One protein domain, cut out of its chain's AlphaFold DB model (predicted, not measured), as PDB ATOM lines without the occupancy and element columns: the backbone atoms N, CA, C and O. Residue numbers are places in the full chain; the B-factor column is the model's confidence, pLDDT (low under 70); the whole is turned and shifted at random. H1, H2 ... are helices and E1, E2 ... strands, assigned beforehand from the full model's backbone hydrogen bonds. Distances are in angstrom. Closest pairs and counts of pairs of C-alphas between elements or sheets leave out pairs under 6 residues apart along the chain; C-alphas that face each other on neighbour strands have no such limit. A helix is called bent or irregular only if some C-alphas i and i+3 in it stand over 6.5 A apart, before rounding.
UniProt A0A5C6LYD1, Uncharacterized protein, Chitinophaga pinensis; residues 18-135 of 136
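What this domain is: This is residues 18 to 135 of the 136 residues of an uncharacterized protein of Chitinophaga pinensis (UniProt A0A5C6LYD1). A twisted sheet of five strands forms the middle layer, with H1 and H2 packed on one face and H3 on the other. The long loop of residues 29 to 48 joins H1 to H2, and its far part lies beyond them, away from the sheet. The printed part has 118 residues, in the order H1 H2 E1 H3 E2 E3 E4 E5; the sheet runs E1 E5 E2 E3 E4, all antiparallel. The class is mixed, helices and strands; the whole is compact, with a radius of gyration of the C-alphas of 13.9 A and spans of 40 by 37 by 24 A.

Where its parts are: H1 is residues 18 to 28, 15.4 A long, and begins at C-alpha 18 (215.255, 238.038, 172.889). H2 is residues 49 to 60, 15.8 A, and E1 residues 64 to 67. H3, residues 71 to 82, 14.7 A, is only just irregular: C-alphas 79 and 82 are 6.53 A apart. E2, residues 87 to 95, 22.4 A, bends by 59 degrees at residue 92. E3 is residues 101 to 110, 28.1 A, E4 residues 113 to 116, and E5 residues 129 to 134, 16.5 A, ending at C-alpha 134 (226.533, 223.657, 172.440).

How they stand to each other: E2, E3 and E4 form a meander, each strand the antiparallel neighbour of the one before, with hairpins E2 and E3, and E3 and E4. With E5 beside E2 they make a Greek key, a meander whose first strand is the antiparallel neighbour of the fourth. Within hydrogen-bond range are N 64 and O 132 of E1 and E5, 2.9 A; N 90 and O 131 of E2 and E5, 2.8 A; N 89 and O 105 of E2 and E3, 2.9 A; and N 108 and O 115 of E3 and E4, 2.9 A. E1, H3 and E2 form a split strand-helix-strand unit, two strands running the same way with E5 between them, its crossover right-handed. H1 is over E3 at a height over the sheet of 8.7 A; the closest C-alphas are those of Cys 18 and Ile 104, 5.6 A. H1 and H2 touch, H2 with residues 49 to 52 alone; the C-alphas of Ala 19 and Ala 49 are closest, 4.8 A. H3 is at a height over the sheet of 8.4 A and apart from H1 and H2. Every O i to N i+4 pair is within hydrogen-bond range in H1 and H2, and 7 of 8 in H3.

The domain as a whole: The C-alphas of Lys 42 and Ala 72 are farthest apart, 42.1 A. The printed part has no cut. The links H1 to H2 and E4 to E5 are long. Mean pLDDT of the printed part is 94.6, and no printed residue is under 70.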
ATOM      1  N   CYS A  18     214.437 239.258 172.830       95.56
ATOM      2  CA  CYS A  18     215.255 238.038 172.889       95.56
ATOM      3  C   CYS A  18     216.566 238.177 172.086       95.56
ATOM      4  O   CYS A  18     217.655 238.057 172.646       95.56
ATOM      5  N   ALA A  19     216.488 238.586 170.815       97.00
ATOM      6  CA  ALA A  19     217.662 238.812 169.967       97.00
ATOM      7  C   ALA A  19     218.558 239.965 170.455       97.00
ATOM      8  O   ALA A  19     219.784 239.895 170.338       97.00
ATOM      9  N   ILE A  20     217.964 241.006 171.048       96.50
ATOM     10  CA  ILE A  20     218.704 242.145 171.607       96.50
ATOM     11  C   ILE A  20     219.516 241.689 172.826       96.50
ATOM     12  O   ILE A  20     220.708 241.985 172.924       96.50
ATOM     13  N   ARG A  21     218.889 240.939 173.743       96.25
ATOM     14  CA  ARG A  21     219.546 240.365 174.932       96.25
ATOM     15  C   ARG A  21     220.663 239.414 174.532       96.25
ATOM     16  O   ARG A  21     221.764 239.527 175.065       96.25
ATOM     17  N   MET A  22     220.398 238.540 173.563       97.19
ATOM     18  CA  MET A  22     221.391 237.597 173.063       97.19
ATOM     19  C   MET A  22     222.568 238.315 172.395       97.19
ATOM     20  O   MET A  22     223.716 238.033 172.712       97.19
ATOM     21  N   SER A  23     222.312 239.320 171.554       97.00
ATOM     22  CA  SER A  23     223.369 240.157 170.963       97.00
ATOM     23  C   SER A  23     224.249 240.816 172.022       97.00
ATOM     24  O   SER A  23     225.472 240.809 171.906       97.00
ATOM     25  N   HIS A  24     223.635 241.378 173.066       95.94
ATOM     26  CA  HIS A  24     224.370 241.970 174.178       95.94
ATOM     27  C   HIS A  24     225.212 240.920 174.919       95.94
ATOM     28  O   HIS A  24     226.362 241.196 175.250       95.94
ATOM     29  N   CYS A  25     224.675 239.714 175.133       95.44
ATOM     30  CA  CYS A  25     225.415 238.593 175.716       95.44
ATOM     31  C   CYS A  25     226.639 238.212 174.869       95.44
ATOM     32  O   CYS A  25     227.748 238.167 175.394       95.44
ATOM     33  N   LEU A  26     226.457 238.010 173.560       96.12
ATOM     34  CA  LEU A  26     227.532 237.675 172.620       96.12
ATOM     35  C   LEU A  26     228.643 238.734 172.638       96.12
ATOM     36  O   LEU A  26     229.815 238.403 172.795       96.12
ATOM     37  N   ILE A  27     228.274 240.016 172.572       95.56
ATOM     38  CA  ILE A  27     229.235 241.128 172.606       95.56
ATOM     39  C   ILE A  27     229.992 241.170 173.936       95.56
ATOM     40  O   ILE A  27     231.205 241.370 173.945       95.56
ATOM     41  N   LYS A  28     229.310 240.942 175.064       95.12
ATOM     42  CA  LYS A  28     229.960 240.853 176.382       95.12
ATOM     43  C   LYS A  28     230.896 239.648 176.501       95.12
ATOM     44  O   LYS A  28     231.874 239.741 177.234       95.12
ATOM     45  N   ALA A  29     230.635 238.576 175.759       94.38
ATOM     46  CA  ALA A  29     231.511 237.413 175.635       94.38
ATOM     47  C   ALA A  29     232.660 237.610 174.619       94.38
ATOM     48  O   ALA A  29     233.405 236.672 174.351       94.38
ATOM     49  N   GLY A  30     232.821 238.809 174.045       95.56
ATOM     50  CA  GLY A  30     233.892 239.121 173.091       95.56
ATOM     51  C   GLY A  30     233.565 238.803 171.629       95.56
ATOM     52  O   GLY A  30     234.423 238.972 170.765       95.56
ATOM     53  N   ILE A  31     232.332 238.388 171.319       94.94
ATOM     54  CA  ILE A  31     231.883 238.137 169.945       94.94
ATOM     55  C   ILE A  31     231.344 239.433 169.339       94.94
ATOM     56  O   ILE A  31     230.291 239.944 169.725       94.94
ATOM     57  N   THR A  32     232.030 239.956 168.328       92.44
ATOM     58  CA  THR A  32     231.512 241.071 167.532       92.44
ATOM     59  C   THR A  32     230.475 240.580 166.527       92.44
ATOM     60  O   THR A  32     230.716 239.604 165.821       92.44
ATOM     61  N   LEU A  33     229.367 241.310 166.362       93.25
ATOM     62  CA  LEU A  33     228.398 241.085 165.276       93.25
ATOM     63  C   LEU A  33     228.922 241.603 163.918       93.25
ATOM     64  O   LEU A  33     228.233 242.333 163.198       93.25
ATOM     65  N   SER A  34     230.170 241.271 163.581       88.31
ATOM     66  CA  SER A  34     230.805 241.631 162.313       88.31
ATOM     67  C   SER A  34     230.015 241.046 161.145       88.31
ATOM     68  O   SER A  34     229.573 239.898 161.195       88.31
ATOM     69  N   ASN A  35     229.825 241.839 160.089       92.06
ATOM     70  CA  ASN A  35     229.082 241.446 158.884       92.06
ATOM     71  C   ASN A  35     227.617 241.034 159.130       92.06
ATOM     72  O   ASN A  35     226.975 240.490 158.235       92.06
ATOM     73  N   TYR A  36     227.053 241.303 160.314       96.50
ATOM     74  CA  TYR A  36     225.610 241.210 160.520       96.50
ATOM     75  C   TYR A  36     224.935 242.342 159.741       96.50
ATOM     76  O   TYR A  36     225.176 243.514 160.040       96.50
ATOM     77  N   THR A  37     224.101 242.026 158.755       95.69
ATOM     78  CA  THR A  37     223.456 243.024 157.877       95.69
ATOM     79  C   THR A  37     221.970 243.221 158.155       95.69
ATOM     80  O   THR A  37     221.401 244.214 157.714       95.69
ATOM     81  N   ASP A  38     221.349 242.305 158.897       96.75
ATOM     82  CA  ASP A  38     219.930 242.370 159.243       96.75
ATOM     83  C   ASP A  38     219.610 243.540 160.204       96.75
ATOM     84  O   ASP A  38     220.523 244.134 160.803       96.75
ATOM     85  N   PRO A  39     218.321 243.904 160.372       95.44
ATOM     86  CA  PRO A  39     217.921 245.049 161.181       95.44
ATOM     87  C   PRO A  39     218.451 245.013 162.619       95.44
ATOM     88  O   PRO A  39     218.258 244.054 163.373       95.44
ATOM     89  N   LYS A  40     219.056 246.132 163.026       94.88
ATOM     90  CA  LYS A  40     219.547 246.371 164.385       94.88
ATOM     91  C   LYS A  40     218.681 247.395 165.114       94.88
ATOM     92  O   LYS A  40     217.983 248.203 164.498       94.88
ATOM     93  N   CYS A  41     218.703 247.354 166.440       92.19
ATOM     94  CA  CYS A  41     218.239 248.471 167.256       92.19
ATOM     95  C   CYS A  41     219.252 249.623 167.180       92.19
ATOM     96  O   CYS A  41     220.377 249.443 166.706       92.19
ATOM     97  N   LYS A  42     218.885 250.795 167.703       90.62
ATOM     98  CA  LYS A  42     219.765 251.973 167.689       90.62
ATOM     99  C   LYS A  42     221.112 251.781 168.411       90.62
ATOM    100  O   LYS A  42     222.055 252.501 168.122       90.62
ATOM    101  N   HIS A  43     221.209 250.801 169.312       90.31
ATOM    102  CA  HIS A  43     222.440 250.454 170.033       90.31
ATOM    103  C   HIS A  43     223.323 249.434 169.293       90.31
ATOM    104  O   HIS A  43     224.343 249.009 169.823       90.31
ATOM    105  N   GLY A  44     222.935 249.004 168.087       91.94
ATOM    106  CA  GLY A  44     223.716 248.058 167.284       91.94
ATOM    107  C   GLY A  44     223.461 246.574 167.583       91.94
ATOM    108  O   GLY A  44     224.154 245.720 167.035       91.94
ATOM    109  N   TYR A  45     222.461 246.234 168.401       95.69
ATOM    110  CA  TYR A  45     222.065 244.842 168.664       95.69
ATOM    111  C   TYR A  45     221.058 244.324 167.635       95.69
ATOM    112  O   TYR A  45     220.197 245.090 167.194       95.69
ATOM    113  N   ALA A  46     221.119 243.033 167.300       96.75
ATOM    114  CA  ALA A  46     220.152 242.384 166.417       96.75
ATOM    115  C   ALA A  46     218.724 242.470 166.973       96.75
ATOM    116  O   ALA A  46     218.509 242.345 168.180       96.75
ATOM    117  N   ARG A  47     217.742 242.659 166.084       95.00
ATOM    118  CA  ARG A  47     216.314 242.700 166.453       95.00
ATOM    119  C   ARG A  47     215.565 241.402 166.176       95.00
ATOM    120  O   ARG A  47     214.614 241.112 166.889       95.00
ATOM    121  N   GLY A  48     215.958 240.653 165.147       95.50
ATOM    122  CA  GLY A  48     215.287 239.414 164.748       95.50
ATOM    123  C   GLY A  48     215.955 238.187 165.359       95.50
ATOM    124  O   GLY A  48     217.169 238.031 165.225       95.50
ATOM    125  N   ALA A  49     215.172 237.318 166.003       97.31
ATOM    126  CA  ALA A  49     215.674 236.061 166.557       97.31
ATOM    127  C   ALA A  49     216.128 235.105 165.443       97.31
ATOM    128  O   ALA A  49     217.273 234.665 165.481       97.31
ATOM    129  N   GLU A  50     215.312 234.879 164.405       97.69
ATOM    130  CA  GLU A  50     215.708 234.045 163.258       97.69
ATOM    131  C   GLU A  50     216.900 234.626 162.483       97.69
ATOM    132  O   GLU A  50     217.827 233.894 162.132       97.69
ATOM    133  N   SER A  51     216.940 235.945 162.268       97.62
ATOM    134  CA  SER A  51     218.090 236.612 161.640       97.62
ATOM    135  C   SER A  51     219.377 236.404 162.444       97.62
ATOM    136  O   SER A  51     220.427 236.096 161.881       97.62
ATOM    137  N   LEU A  52     219.314 236.539 163.776       98.38
ATOM    138  CA  LEU A  52     220.465 236.287 164.647       98.38
ATOM    139  C   LEU A  52     220.869 234.807 164.653       98.38
ATOM    140  O   LEU A  52     222.054 234.515 164.521       98.38
ATOM    141  N   ALA A  53     219.911 233.883 164.735       98.38
ATOM    142  CA  ALA A  53     220.151 232.442 164.666       98.38
ATOM    143  C   ALA A  53     220.787 232.028 163.327       98.38
ATOM    144  O   ALA A  53     221.749 231.263 163.288       98.38
ATOM    145  N   THR A  54     220.313 232.594 162.218       98.12
ATOM    146  CA  THR A  54     220.878 232.369 160.881       98.12
ATOM    147  C   THR A  54     222.291 232.936 160.766       98.12
ATOM    148  O   THR A  54     223.167 232.310 160.166       98.12
ATOM    149  N   TRP A  55     222.552 234.107 161.352       98.12
ATOM    150  CA  TRP A  55     223.907 234.651 161.409       98.12
ATOM    151  C   TRP A  55     224.835 233.772 162.257       98.12
ATOM    152  O   TRP A  55     225.950 233.494 161.817       98.12
ATOM    153  N   LEU A  56     224.374 233.271 163.408       98.00
ATOM    154  CA  LEU A  56     225.131 232.320 164.230       98.00
ATOM    155  C   LEU A  56     225.466 231.056 163.440       98.00
ATOM    156  O   LEU A  56     226.627 230.657 163.414       98.00
ATOM    157  N   TRP A  57     224.497 230.496 162.710       97.56
ATOM    158  CA  TRP A  57     224.745 229.364 161.816       97.56
ATOM    159  C   TRP A  57     225.886 229.678 160.840       97.56
ATOM    160  O   TRP A  57     226.880 228.954 160.771       97.56
ATOM    161  N   ARG A  58     225.787 230.784 160.099       96.69
ATOM    162  CA  ARG A  58     226.771 231.133 159.062       96.69
ATOM    163  C   ARG A  58     228.183 231.377 159.604       96.69
ATOM    164  O   ARG A  58     229.135 231.113 158.880       96.69
ATOM    165  N   ASN A  59     228.316 231.887 160.829       96.31
ATOM    166  CA  ASN A  59     229.609 232.313 161.382       96.31
ATOM    167  C   ASN A  59     230.228 231.304 162.362       96.31
ATOM    168  O   ASN A  59     231.448 231.263 162.480       96.31
ATOM    169  N   PHE A  60     229.416 230.492 163.041       95.38
ATOM    170  CA  PHE A  60     229.863 229.556 164.082       95.38
ATOM    171  C   PHE A  60     229.550 228.090 163.762       95.38
ATOM    172  O   PHE A  60     229.932 227.200 164.514       95.38
ATOM    173  N   GLY A  61     228.900 227.824 162.628       96.56
ATOM    174  CA  GLY A  61     228.605 226.476 162.162       96.56
ATOM    175  C   GLY A  61     227.151 226.065 162.365       96.56
ATOM    176  O   GLY A  61     226.356 226.724 163.039       96.56
ATOM    177  N   LYS A  62     226.786 224.959 161.712       97.75
ATOM    178  CA  LYS A  62     225.410 224.459 161.676       97.75
ATOM    179  C   LYS A  62     224.943 224.023 163.077       97.75
ATOM    180  O   LYS A  62     225.636 223.208 163.683       97.75
ATOM    181  N   PRO A  63     223.777 224.493 163.565       98.12
ATOM    182  CA  PRO A  63     223.203 223.991 164.809       98.12
ATOM    183  C   PRO A  63     222.752 222.537 164.670       98.12
ATOM    184  O   PRO A  63     222.427 222.066 163.574       98.12
ATOM    185  N   LEU A  64     222.596 221.854 165.801       97.81
ATOM    186  CA  LEU A  64     221.687 220.717 165.855       97.81
ATOM    187  C   LEU A  64     220.267 221.223 165.576       97.81
ATOM    188  O   LEU A  64     219.786 222.110 166.276       97.81
ATOM    189  N   GLN A  65     219.602 220.657 164.571       97.94
ATOM    190  CA  GLN A  65     218.233 221.015 164.197       97.94
ATOM    191  C   GLN A  65     217.279 219.883 164.569       97.94
ATOM    192  O   GLN A  65     217.526 218.720 164.246       97.94
ATOM    193  N   VAL A  66     216.184 220.236 165.233       98.00
ATOM    194  CA  VAL A  66     215.173 219.310 165.741       98.00
ATOM    195  C   VAL A  66     213.831 219.694 165.144       98.00
ATOM    196  O   VAL A  66     213.284 220.744 165.478       98.00
ATOM    197  N   ILE A  67     213.274 218.833 164.296       97.69
ATOM    198  CA  ILE A  67     211.920 219.009 163.768       97.69
ATOM    199  C   ILE A  67     210.942 218.542 164.848       97.69
ATOM    200  O   ILE A  67     210.862 217.352 165.149       97.69
ATOM    201  N   CYS A  68     210.193 219.463 165.452       95.62
ATOM    202  CA  CYS A  68     209.405 219.173 166.654       95.62
ATOM    203  C   CYS A  68     208.178 218.288 166.404       95.62
ATOM    204  O   CYS A  68     207.699 217.653 167.341       95.62
ATOM    205  N   SER A  69     207.701 218.191 165.158       95.88
ATOM    206  CA  SER A  69     206.680 217.208 164.769       95.88
ATOM    207  C   SER A  69     207.221 215.774 164.716       95.88
ATOM    208  O   SER A  69     206.444 214.819 164.737       95.88
ATOM    209  N   ASN A  70     208.546 215.593 164.691       97.25
ATOM    210  CA  ASN A  70     209.189 214.291 164.798       97.25
ATOM    211  C   ASN A  70     209.486 213.970 166.273       97.25
ATOM    212  O   ASN A  70     210.493 214.405 166.838       97.25
ATOM    213  N   ALA A  71     208.624 213.154 166.883       94.88
ATOM    214  CA  ALA A  71     208.739 212.769 168.289       94.88
ATOM    215  C   ALA A  71     210.083 212.098 168.628       94.88
ATOM    216  O   ALA A  71     210.635 212.342 169.699       94.88
ATOM    217  N   ALA A  72     210.649 211.299 167.718       96.94
ATOM    218  CA  ALA A  72     211.934 210.643 167.949       96.94
ATOM    219  C   ALA A  72     213.083 211.660 168.022       96.94
ATOM    220  O   ALA A  72     213.901 211.590 168.937       96.94
ATOM    221  N   GLN A  73     213.114 212.646 167.114       96.88
ATOM    222  CA  GLN A  73     214.110 213.723 167.164       96.88
ATOM    223  C   GLN A  73     213.954 214.572 168.425       96.88
ATOM    224  O   GLN A  73     214.948 214.857 169.094       96.88
ATOM    225  N   LYS A  74     212.718 214.940 168.779       96.06
ATOM    226  CA  LYS A  74     212.451 215.748 169.973       96.06
ATOM    227  C   LYS A  74     212.858 215.021 171.256       96.06
ATOM    228  O   LYS A  74     213.558 215.600 172.080       96.06
ATOM    229  N   ASN A  75     212.528 213.736 171.382       95.62
ATOM    230  CA  ASN A  75     212.930 212.920 172.531       95.62
ATOM    231  C   ASN A  75     214.453 212.734 172.614       95.62
ATOM    232  O   ASN A  75     215.024 212.796 173.705       95.62
ATOM    233  N   ALA A  76     215.124 212.541 171.474       95.62
ATOM    234  CA  ALA A  76     216.580 212.441 171.426       95.62
ATOM    235  C   ALA A  76     217.259 213.758 171.830       95.62
ATOM    236  O   ALA A  76     218.237 213.732 172.576       95.62
ATOM    237  N   PHE A  77     216.739 214.903 171.379       96.69
ATOM    238  CA  PHE A  77     217.232 216.217 171.792       96.69
ATOM    239  C   PHE A  77     217.069 216.435 173.293       96.69
ATOM    240  O   PHE A  77     218.039 216.791 173.965       96.69
ATOM    241  N   LEU A  78     215.866 216.166 173.811       94.69
ATOM    242  CA  LEU A  78     215.560 216.290 175.229       94.69
ATOM    243  C   LEU A  78     216.566 215.494 176.063       94.69
ATOM    244  O   LEU A  78     217.267 216.057 176.895       94.69
ATOM    245  N   THR A  79     216.698 214.204 175.770       92.88
ATOM    246  CA  THR A  79     217.517 213.273 176.559       92.88
ATOM    247  C   THR A  79     219.015 213.569 176.471       92.88
ATOM    248  O   THR A  79     219.712 213.487 177.478       92.88
ATOM    249  N   ASN A  80     219.527 213.906 175.282       91.38
ATOM    250  CA  ASN A  80     220.974 213.955 175.054       91.38
ATOM    251  C   ASN A  80     221.576 215.353 175.168       91.38
ATOM    252  O   ASN A  80     222.762 215.476 175.449       91.38
ATOM    253  N   GLN A  81     220.793 216.396 174.897       91.44
ATOM    254  CA  GLN A  81     221.311 217.759 174.777       91.44
ATOM    255  C   GLN A  81     220.705 218.641 175.855       91.44
ATOM    256  O   GLN A  81     221.413 219.141 176.721       91.44
ATOM    257  N   TYR A  82     219.379 218.754 175.849       91.38
ATOM    258  CA  TYR A  82     218.657 219.705 176.682       91.38
ATOM    259  C   TYR A  82     218.910 219.518 178.188       91.38
ATOM    260  O   TYR A  82     219.068 220.511 178.883       91.38
ATOM    261  N   TRP A  83     219.018 218.271 178.670       88.94
ATOM    262  CA  TRP A  83     219.283 217.952 180.086       88.94
ATOM    263  C   TRP A  83     220.758 217.941 180.507       88.94
ATOM    264  O   TRP A  83     221.037 217.738 181.690       88.94
ATOM    265  N   SER A  84     221.711 218.068 179.579       88.62
ATOM    266  CA  SER A  84     223.131 217.861 179.913       88.62
ATOM    267  C   SER A  84     224.099 218.896 179.352       88.62
ATOM    268  O   SER A  84     225.262 218.912 179.757       88.62
ATOM    269  N   LYS A  85     223.652 219.754 178.428       94.00
ATOM    270  CA  LYS A  85     224.513 220.675 177.681       94.00
ATOM    271  C   LYS A  85     224.115 222.124 177.891       94.00
ATOM    272  O   LYS A  85     222.939 222.469 177.880       94.00
ATOM    273  N   ASN A  86     225.113 222.988 178.015       95.19
ATOM    274  CA  ASN A  86     224.907 224.430 177.986       95.19
ATOM    275  C   ASN A  86     225.036 224.927 176.547       95.19
ATOM    276  O   ASN A  86     225.755 224.336 175.740       95.19
ATOM    277  N   GLY A  87     224.335 226.000 176.207       96.62
ATOM    278  CA  GLY A  87     224.371 226.492 174.844       96.62
ATOM    279  C   GLY A  87     223.415 227.625 174.531       96.62
ATOM    280  O   GLY A  87     222.774 228.213 175.403       96.62
ATOM    281  N   ILE A  88     223.317 227.908 173.239       98.25
ATOM    282  CA  ILE A  88     222.331 228.819 172.666       98.25
ATOM    283  C   ILE A  88     221.205 227.969 172.083       98.25
ATOM    284  O   ILE A  88     221.461 227.042 171.310       98.25
ATOM    285  N   ILE A  89     219.965 228.301 172.432       98.38
ATOM    286  CA  ILE A  89     218.759 227.622 171.957       98.38
ATOM    287  C   ILE A  89     217.864 228.603 171.201       98.38
ATOM    288  O   ILE A  89     217.651 229.736 171.631       98.38
ATOM    289  N   PHE A  90     217.346 228.172 170.056       98.56
ATOM    290  CA  PHE A  90     216.429 228.933 169.217       98.56
ATOM    291  C   PHE A  90     215.171 228.110 168.935       98.56
ATOM    292  O   PHE A  90     215.265 226.960 168.516       98.56
ATOM    293  N   PHE A  91     214.004 228.708 169.158       98.25
ATOM    294  CA  PHE A  91     212.686 228.128 168.924       98.25
ATOM    295  C   PHE A  91     212.043 228.836 167.740       98.25
ATOM    296  O   PHE A  91     211.786 230.039 167.815       98.25
ATOM    297  N   LYS A  92     211.776 228.087 166.671       97.88
ATOM    298  CA  LYS A  92     211.242 228.624 165.424       97.88
ATOM    299  C   LYS A  92     209.723 228.507 165.344       97.88
ATOM    300  O   LYS A  92     209.176 227.438 165.642       97.88
ATOM    301  N   ASP A  93     209.086 229.564 164.838       96.19
ATOM    302  CA  ASP A  93     207.700 229.580 164.369       96.19
ATOM    303  C   ASP A  93     206.695 229.029 165.402       96.19
ATOM    304  O   ASP A  93     206.111 227.968 165.180       96.19
ATOM    305  N   PHE A  94     206.492 229.695 166.546       93.88
ATOM    306  CA  PHE A  94     205.649 229.145 167.631       93.88
ATOM    307  C   PHE A  94     204.646 230.112 168.275       93.88
ATOM    308  O   PHE A  94     203.815 229.697 169.090       93.88
ATOM    309  N   TYR A  95     204.693 231.398 167.920       91.56
ATOM    310  CA  TYR A  95     203.721 232.386 168.387       91.56
ATOM    311  C   TYR A  95     203.469 233.493 167.355       91.56
ATOM    312  O   TYR A  95     204.043 233.508 166.267       91.56
ATOM    313  N   GLY A  96     202.589 234.436 167.702       87.12
ATOM    314  CA  GLY A  96     202.258 235.582 166.858       87.12
ATOM    315  C   GLY A  96     201.401 235.217 165.643       87.12
ATOM    316  O   GLY A  96     200.945 234.082 165.481       87.12
ATOM    317  N   THR A  97     201.153 236.205 164.785       85.50
ATOM    318  CA  THR A  97     200.330 236.023 163.586       85.50
ATOM    319  C   THR A  97     200.950 234.966 162.673       85.50
ATOM    320  O   THR A  97     202.138 235.015 162.355       85.50
ATOM    321  N   ASN A  98     200.135 233.993 162.260       87.31
ATOM    322  CA  ASN A  98     200.540 232.857 161.426       87.31
ATOM    323  C   ASN A  98     201.662 231.979 162.014       87.31
ATOM    324  O   ASN A  98     202.277 231.216 161.271       87.31
ATOM    325  N   ASN A  99     201.906 232.048 163.329       87.19
ATOM    326  CA  ASN A  99     202.914 231.231 164.007       87.19
ATOM    327  C   ASN A  99     204.327 231.450 163.428       87.19
ATOM    328  O   ASN A  99     205.023 230.492 163.111       87.19
ATOM    329  N   THR A 100     204.697 232.715 163.217       89.94
ATOM    330  CA  THR A 100     205.984 233.146 162.627       89.94
ATOM    331  C   THR A 100     206.919 233.801 163.645       89.94
ATOM    332  O   THR A 100     208.002 234.248 163.296       89.94
ATOM    333  N   GLY A 101     206.486 233.916 164.903       92.69
ATOM    334  CA  GLY A 101     207.308 234.426 165.990       92.69
ATOM    335  C   GLY A 101     208.297 233.376 166.485       92.69
ATOM    336  O   GLY A 101     207.927 232.213 166.671       92.69
ATOM    337  N   ASP A 102     209.519 233.827 166.764       97.06
ATOM    338  CA  ASP A 102     210.627 232.997 167.225       97.06
ATOM    339  C   ASP A 102     211.223 233.493 168.547       97.06
ATOM    340  O   ASP A 102     211.080 234.657 168.931       97.06
ATOM    341  N   HIS A 103     211.976 232.627 169.220       97.69
ATOM    342  CA  HIS A 103     212.671 232.958 170.463       97.69
ATOM    343  C   HIS A 103     214.104 232.454 170.428       97.69
ATOM    344  O   HIS A 103     214.347 231.338 169.989       97.69
ATOM    345  N   ILE A 104     215.053 233.258 170.904       98.38
ATOM    346  CA  ILE A 104     216.454 232.854 171.075       98.38
ATOM    347  C   ILE A 104     216.884 233.123 172.512       98.38
ATOM    348  O   ILE A 104     216.632 234.209 173.041       98.38
ATOM    349  N   ASP A 105     217.530 232.146 173.136       97.75
ATOM    350  CA  ASP A 105     217.887 232.191 174.549       97.75
ATOM    351  C   ASP A 105     219.183 231.429 174.848       97.75
ATOM    352  O   ASP A 105     219.724 230.712 174.001       97.75
ATOM    353  N   LEU A 106     219.684 231.600 176.067       96.81
ATOM    354  CA  LEU A 106     220.683 230.715 176.650       96.81
ATOM    355  C   LEU A 106     219.973 229.541 177.312       96.81
ATOM    356  O   LEU A 106     219.034 229.750 178.075       96.81
ATOM    357  N   LEU A 107     220.470 228.336 177.063       96.31
ATOM    358  CA  LEU A 107     220.185 227.138 177.840       96.31
ATOM    359  C   LEU A 107     221.394 226.871 178.734       96.31
ATOM    360  O   LEU A 107     222.517 226.761 178.239       96.31
ATOM    361  N   TYR A 108     221.189 226.775 180.039       94.12
ATOM    362  CA  TYR A 108     222.271 226.493 180.974       94.12
ATOM    363  C   TYR A 108     221.774 225.715 182.184       94.12
ATOM    364  O   TYR A 108     220.587 225.706 182.498       94.12
ATOM    365  N   HIS A 109     222.705 225.071 182.875       91.38
ATOM    366  CA  HIS A 109     222.406 224.245 184.032       91.38
ATOM    367  C   HIS A 109     222.955 224.884 185.304       91.38
ATOM    368  O   HIS A 109     224.112 225.306 185.355       91.38
ATOM    369  N   VAL A 110     222.127 224.930 186.347       87.62
ATOM    370  CA  VAL A 110     222.542 225.291 187.707       87.62
ATOM    371  C   VAL A 110     222.290 224.076 188.589       87.62
ATOM    372  O   VAL A 110     221.148 223.729 188.883       87.62
ATOM    373  N   ASN A 111     223.364 223.402 189.004       86.75
ATOM    374  CA  ASN A 111     223.294 222.074 189.618       86.75
ATOM    375  C   ASN A 111     222.559 221.079 188.696       86.75
ATOM    376  O   ASN A 111     222.987 220.854 187.570       86.75
ATOM    377  N   THR A 112     221.458 220.490 189.165       82.88
ATOM    378  CA  THR A 112     220.601 219.565 188.408       82.88
ATOM    379  C   THR A 112     219.421 220.256 187.720       82.88
ATOM    380  O   THR A 112     218.574 219.579 187.141       82.88
ATOM    381  N   GLN A 113     219.319 221.586 187.808       85.81
ATOM    382  CA  GLN A 113     218.209 222.346 187.236       85.81
ATOM    383  C   GLN A 113     218.578 222.908 185.869       85.81
ATOM    384  O   GLN A 113     219.644 223.505 185.701       85.81
ATOM    385  N   ILE A 114     217.655 222.759 184.922       89.62
ATOM    386  CA  ILE A 114     217.710 223.442 183.633       89.62
ATOM    387  C   ILE A 114     217.177 224.852 183.803       89.62
ATOM    388  O   ILE A 114     216.120 225.063 184.398       89.62
ATOM    389  N   MET A 115     217.886 225.802 183.211       91.56
ATOM    390  CA  MET A 115     217.495 227.192 183.146       91.56
ATOM    391  C   MET A 115     217.534 227.678 181.698       91.56
ATOM    392  O   MET A 115     218.464 227.385 180.943       91.56
ATOM    393  N   THR A 116     216.550 228.496 181.337       91.75
ATOM    394  CA  THR A 116     216.670 229.453 180.237       91.75
ATOM    395  C   THR A 116     216.743 230.861 180.808       91.75
ATOM    396  O   THR A 116     216.223 231.123 181.896       91.75
ATOM    397  N   ALA A 117     217.440 231.788 180.142       88.12
ATOM    398  CA  ALA A 117     217.630 233.118 180.725       88.12
ATOM    399  C   ALA A 117     216.344 233.957 180.701       88.12
ATOM    400  O   ALA A 117     216.193 234.857 181.532       88.12
ATOM    401  N   THR A 118     215.422 233.689 179.770       90.31
ATOM    402  CA  THR A 118     214.162 234.438 179.661       90.31
ATOM    403  C   THR A 118     212.915 233.588 179.438       90.31
ATOM    404  O   THR A 118     211.851 233.982 179.910       90.31
ATOM    405  N   GLY A 119     213.008 232.450 178.755       91.19
ATOM    406  CA  GLY A 119     211.850 231.599 178.509       91.19
ATOM    407  C   GLY A 119     212.219 230.287 177.838       91.19
ATOM    408  O   GLY A 119     213.020 230.251 176.908       91.19
ATOM    409  N   ASP A 120     211.633 229.199 178.333       93.38
ATOM    410  CA  ASP A 120     211.756 227.873 177.743       93.38
ATOM    411  C   ASP A 120     210.451 227.468 177.055       93.38
ATOM    412  O   ASP A 120     209.382 227.468 177.665       93.38
ATOM    413  N   TYR A 121     210.563 227.093 175.783       95.31
ATOM    414  CA  TYR A 121     209.447 226.683 174.934       95.31
ATOM    415  C   TYR A 121     209.596 225.245 174.438       95.31
ATOM    416  O   TYR A 121     208.891 224.814 173.527       95.31
ATOM    417  N   THR A 122     210.480 224.456 175.050       94.06
ATOM    418  CA  THR A 122     210.745 223.082 174.610       94.06
ATOM    419  C   THR A 122     209.493 222.200 174.681       94.06
ATOM    420  O   THR A 122     209.284 221.362 173.802       94.06
ATOM    421  N   ASN A 123     208.602 222.441 175.649       92.12
ATOM    422  CA  ASN A 123     207.328 221.724 175.800       92.12
ATOM    423  C   ASN A 123     206.143 222.363 175.051       92.12
ATOM    424  O   ASN A 123     205.032 221.837 175.116       92.12
ATOM    425  N   ASP A 124     206.344 223.471 174.335       94.75
ATOM    426  CA  ASP A 124     205.279 224.088 173.546       94.75
ATOM    427  C   ASP A 124     205.066 223.291 172.249       94.75
ATOM    428  O   ASP A 124     205.985 223.095 171.444       94.75
ATOM    429  N   SER A 125     203.843 222.795 172.052       93.06
ATOM    430  CA  SER A 125     203.471 221.977 170.894       93.06
ATOM    431  C   SER A 125     203.411 222.765 169.586       93.06
ATOM    432  O   SER A 125     203.371 222.160 168.516       93.06
ATOM    433  N   ARG A 126     203.416 224.103 169.652       95.06
ATOM    434  CA  ARG A 126     203.390 224.987 168.480       95.06
ATOM    435  C   ARG A 126     204.766 225.217 167.872       95.06
ATOM    436  O   ARG A 126     204.822 225.656 166.727       95.06
ATOM    437  N   VAL A 127     205.845 224.946 168.613       96.69
ATOM    438  CA  VAL A 127     207.217 225.084 168.105       96.69
ATOM    439  C   VAL A 127     207.415 224.132 166.942       96.69
ATOM    440  O   VAL A 127     207.218 222.926 167.096       96.69
ATOM    441  N   LYS A 128     207.818 224.663 165.784       96.81
ATOM    442  CA  LYS A 128     208.067 223.844 164.590       96.81
ATOM    443  C   LYS A 128     209.462 223.243 164.596       96.81
ATOM    444  O   LYS A 128     209.615 222.052 164.323       96.81
ATOM    445  N   GLU A 129     210.468 224.040 164.940       97.94
ATOM    446  CA  GLU A 129     211.861 223.601 164.987       97.94
ATOM    447  C   GLU A 129     212.596 224.162 166.204       97.94
ATOM    448  O   GLU A 129     212.326 225.278 166.645       97.94
ATOM    449  N   ILE A 130     213.551 223.389 166.720       98.44
ATOM    450  CA  ILE A 130     214.536 223.856 167.700       98.44
ATOM    451  C   ILE A 130     215.913 223.787 167.060       98.44
ATOM    452  O   ILE A 130     216.283 222.754 166.497       98.44
ATOM    453  N   TRP A 131     216.673 224.874 167.152       98.62
ATOM    454  CA  TRP A 131     218.084 224.904 166.785       98.62
ATOM    455  C   TRP A 131     218.930 225.081 168.042       98.62
ATOM    456  O   TRP A 131     218.613 225.912 168.895       98.62
ATOM    457  N   PHE A 132     219.999 224.299 168.160       98.38
ATOM    458  CA  PHE A 132     220.855 224.291 169.341       98.38
ATOM    459  C   PHE A 132     222.339 224.325 168.973       98.38
ATOM    460  O   PHE A 132     222.800 223.539 168.140       98.38
ATOM    461  N   TRP A 133     223.079 225.214 169.632       98.12
ATOM    462  CA  TRP A 133     224.540 225.266 169.611       98.12
ATOM    463  C   TRP A 133     225.064 225.010 171.017       98.12
ATOM    464  O   TRP A 133     224.810 225.811 171.915       98.12
ATOM    465  N   GLU A 134     225.812 223.925 171.196       96.56
ATOM    466  CA  GLU A 134     226.533 223.657 172.440       96.56
ATOM    467  C   GLU A 134     227.647 224.696 172.642       96.56
ATOM    468  O   GLU A 134     228.365 225.044 171.702       96.56
ATOM    469  N   VAL A 135     227.783 225.187 173.873       92.00
ATOM    470  CA  VAL A 135     228.845 226.104 174.302       92.00
ATOM    471  C   VAL A 135     229.543 225.481 175.509       92.00
ATOM    472  O   VAL A 135     228.886 225.173 176.504       92.00
TER     473      VAL A 135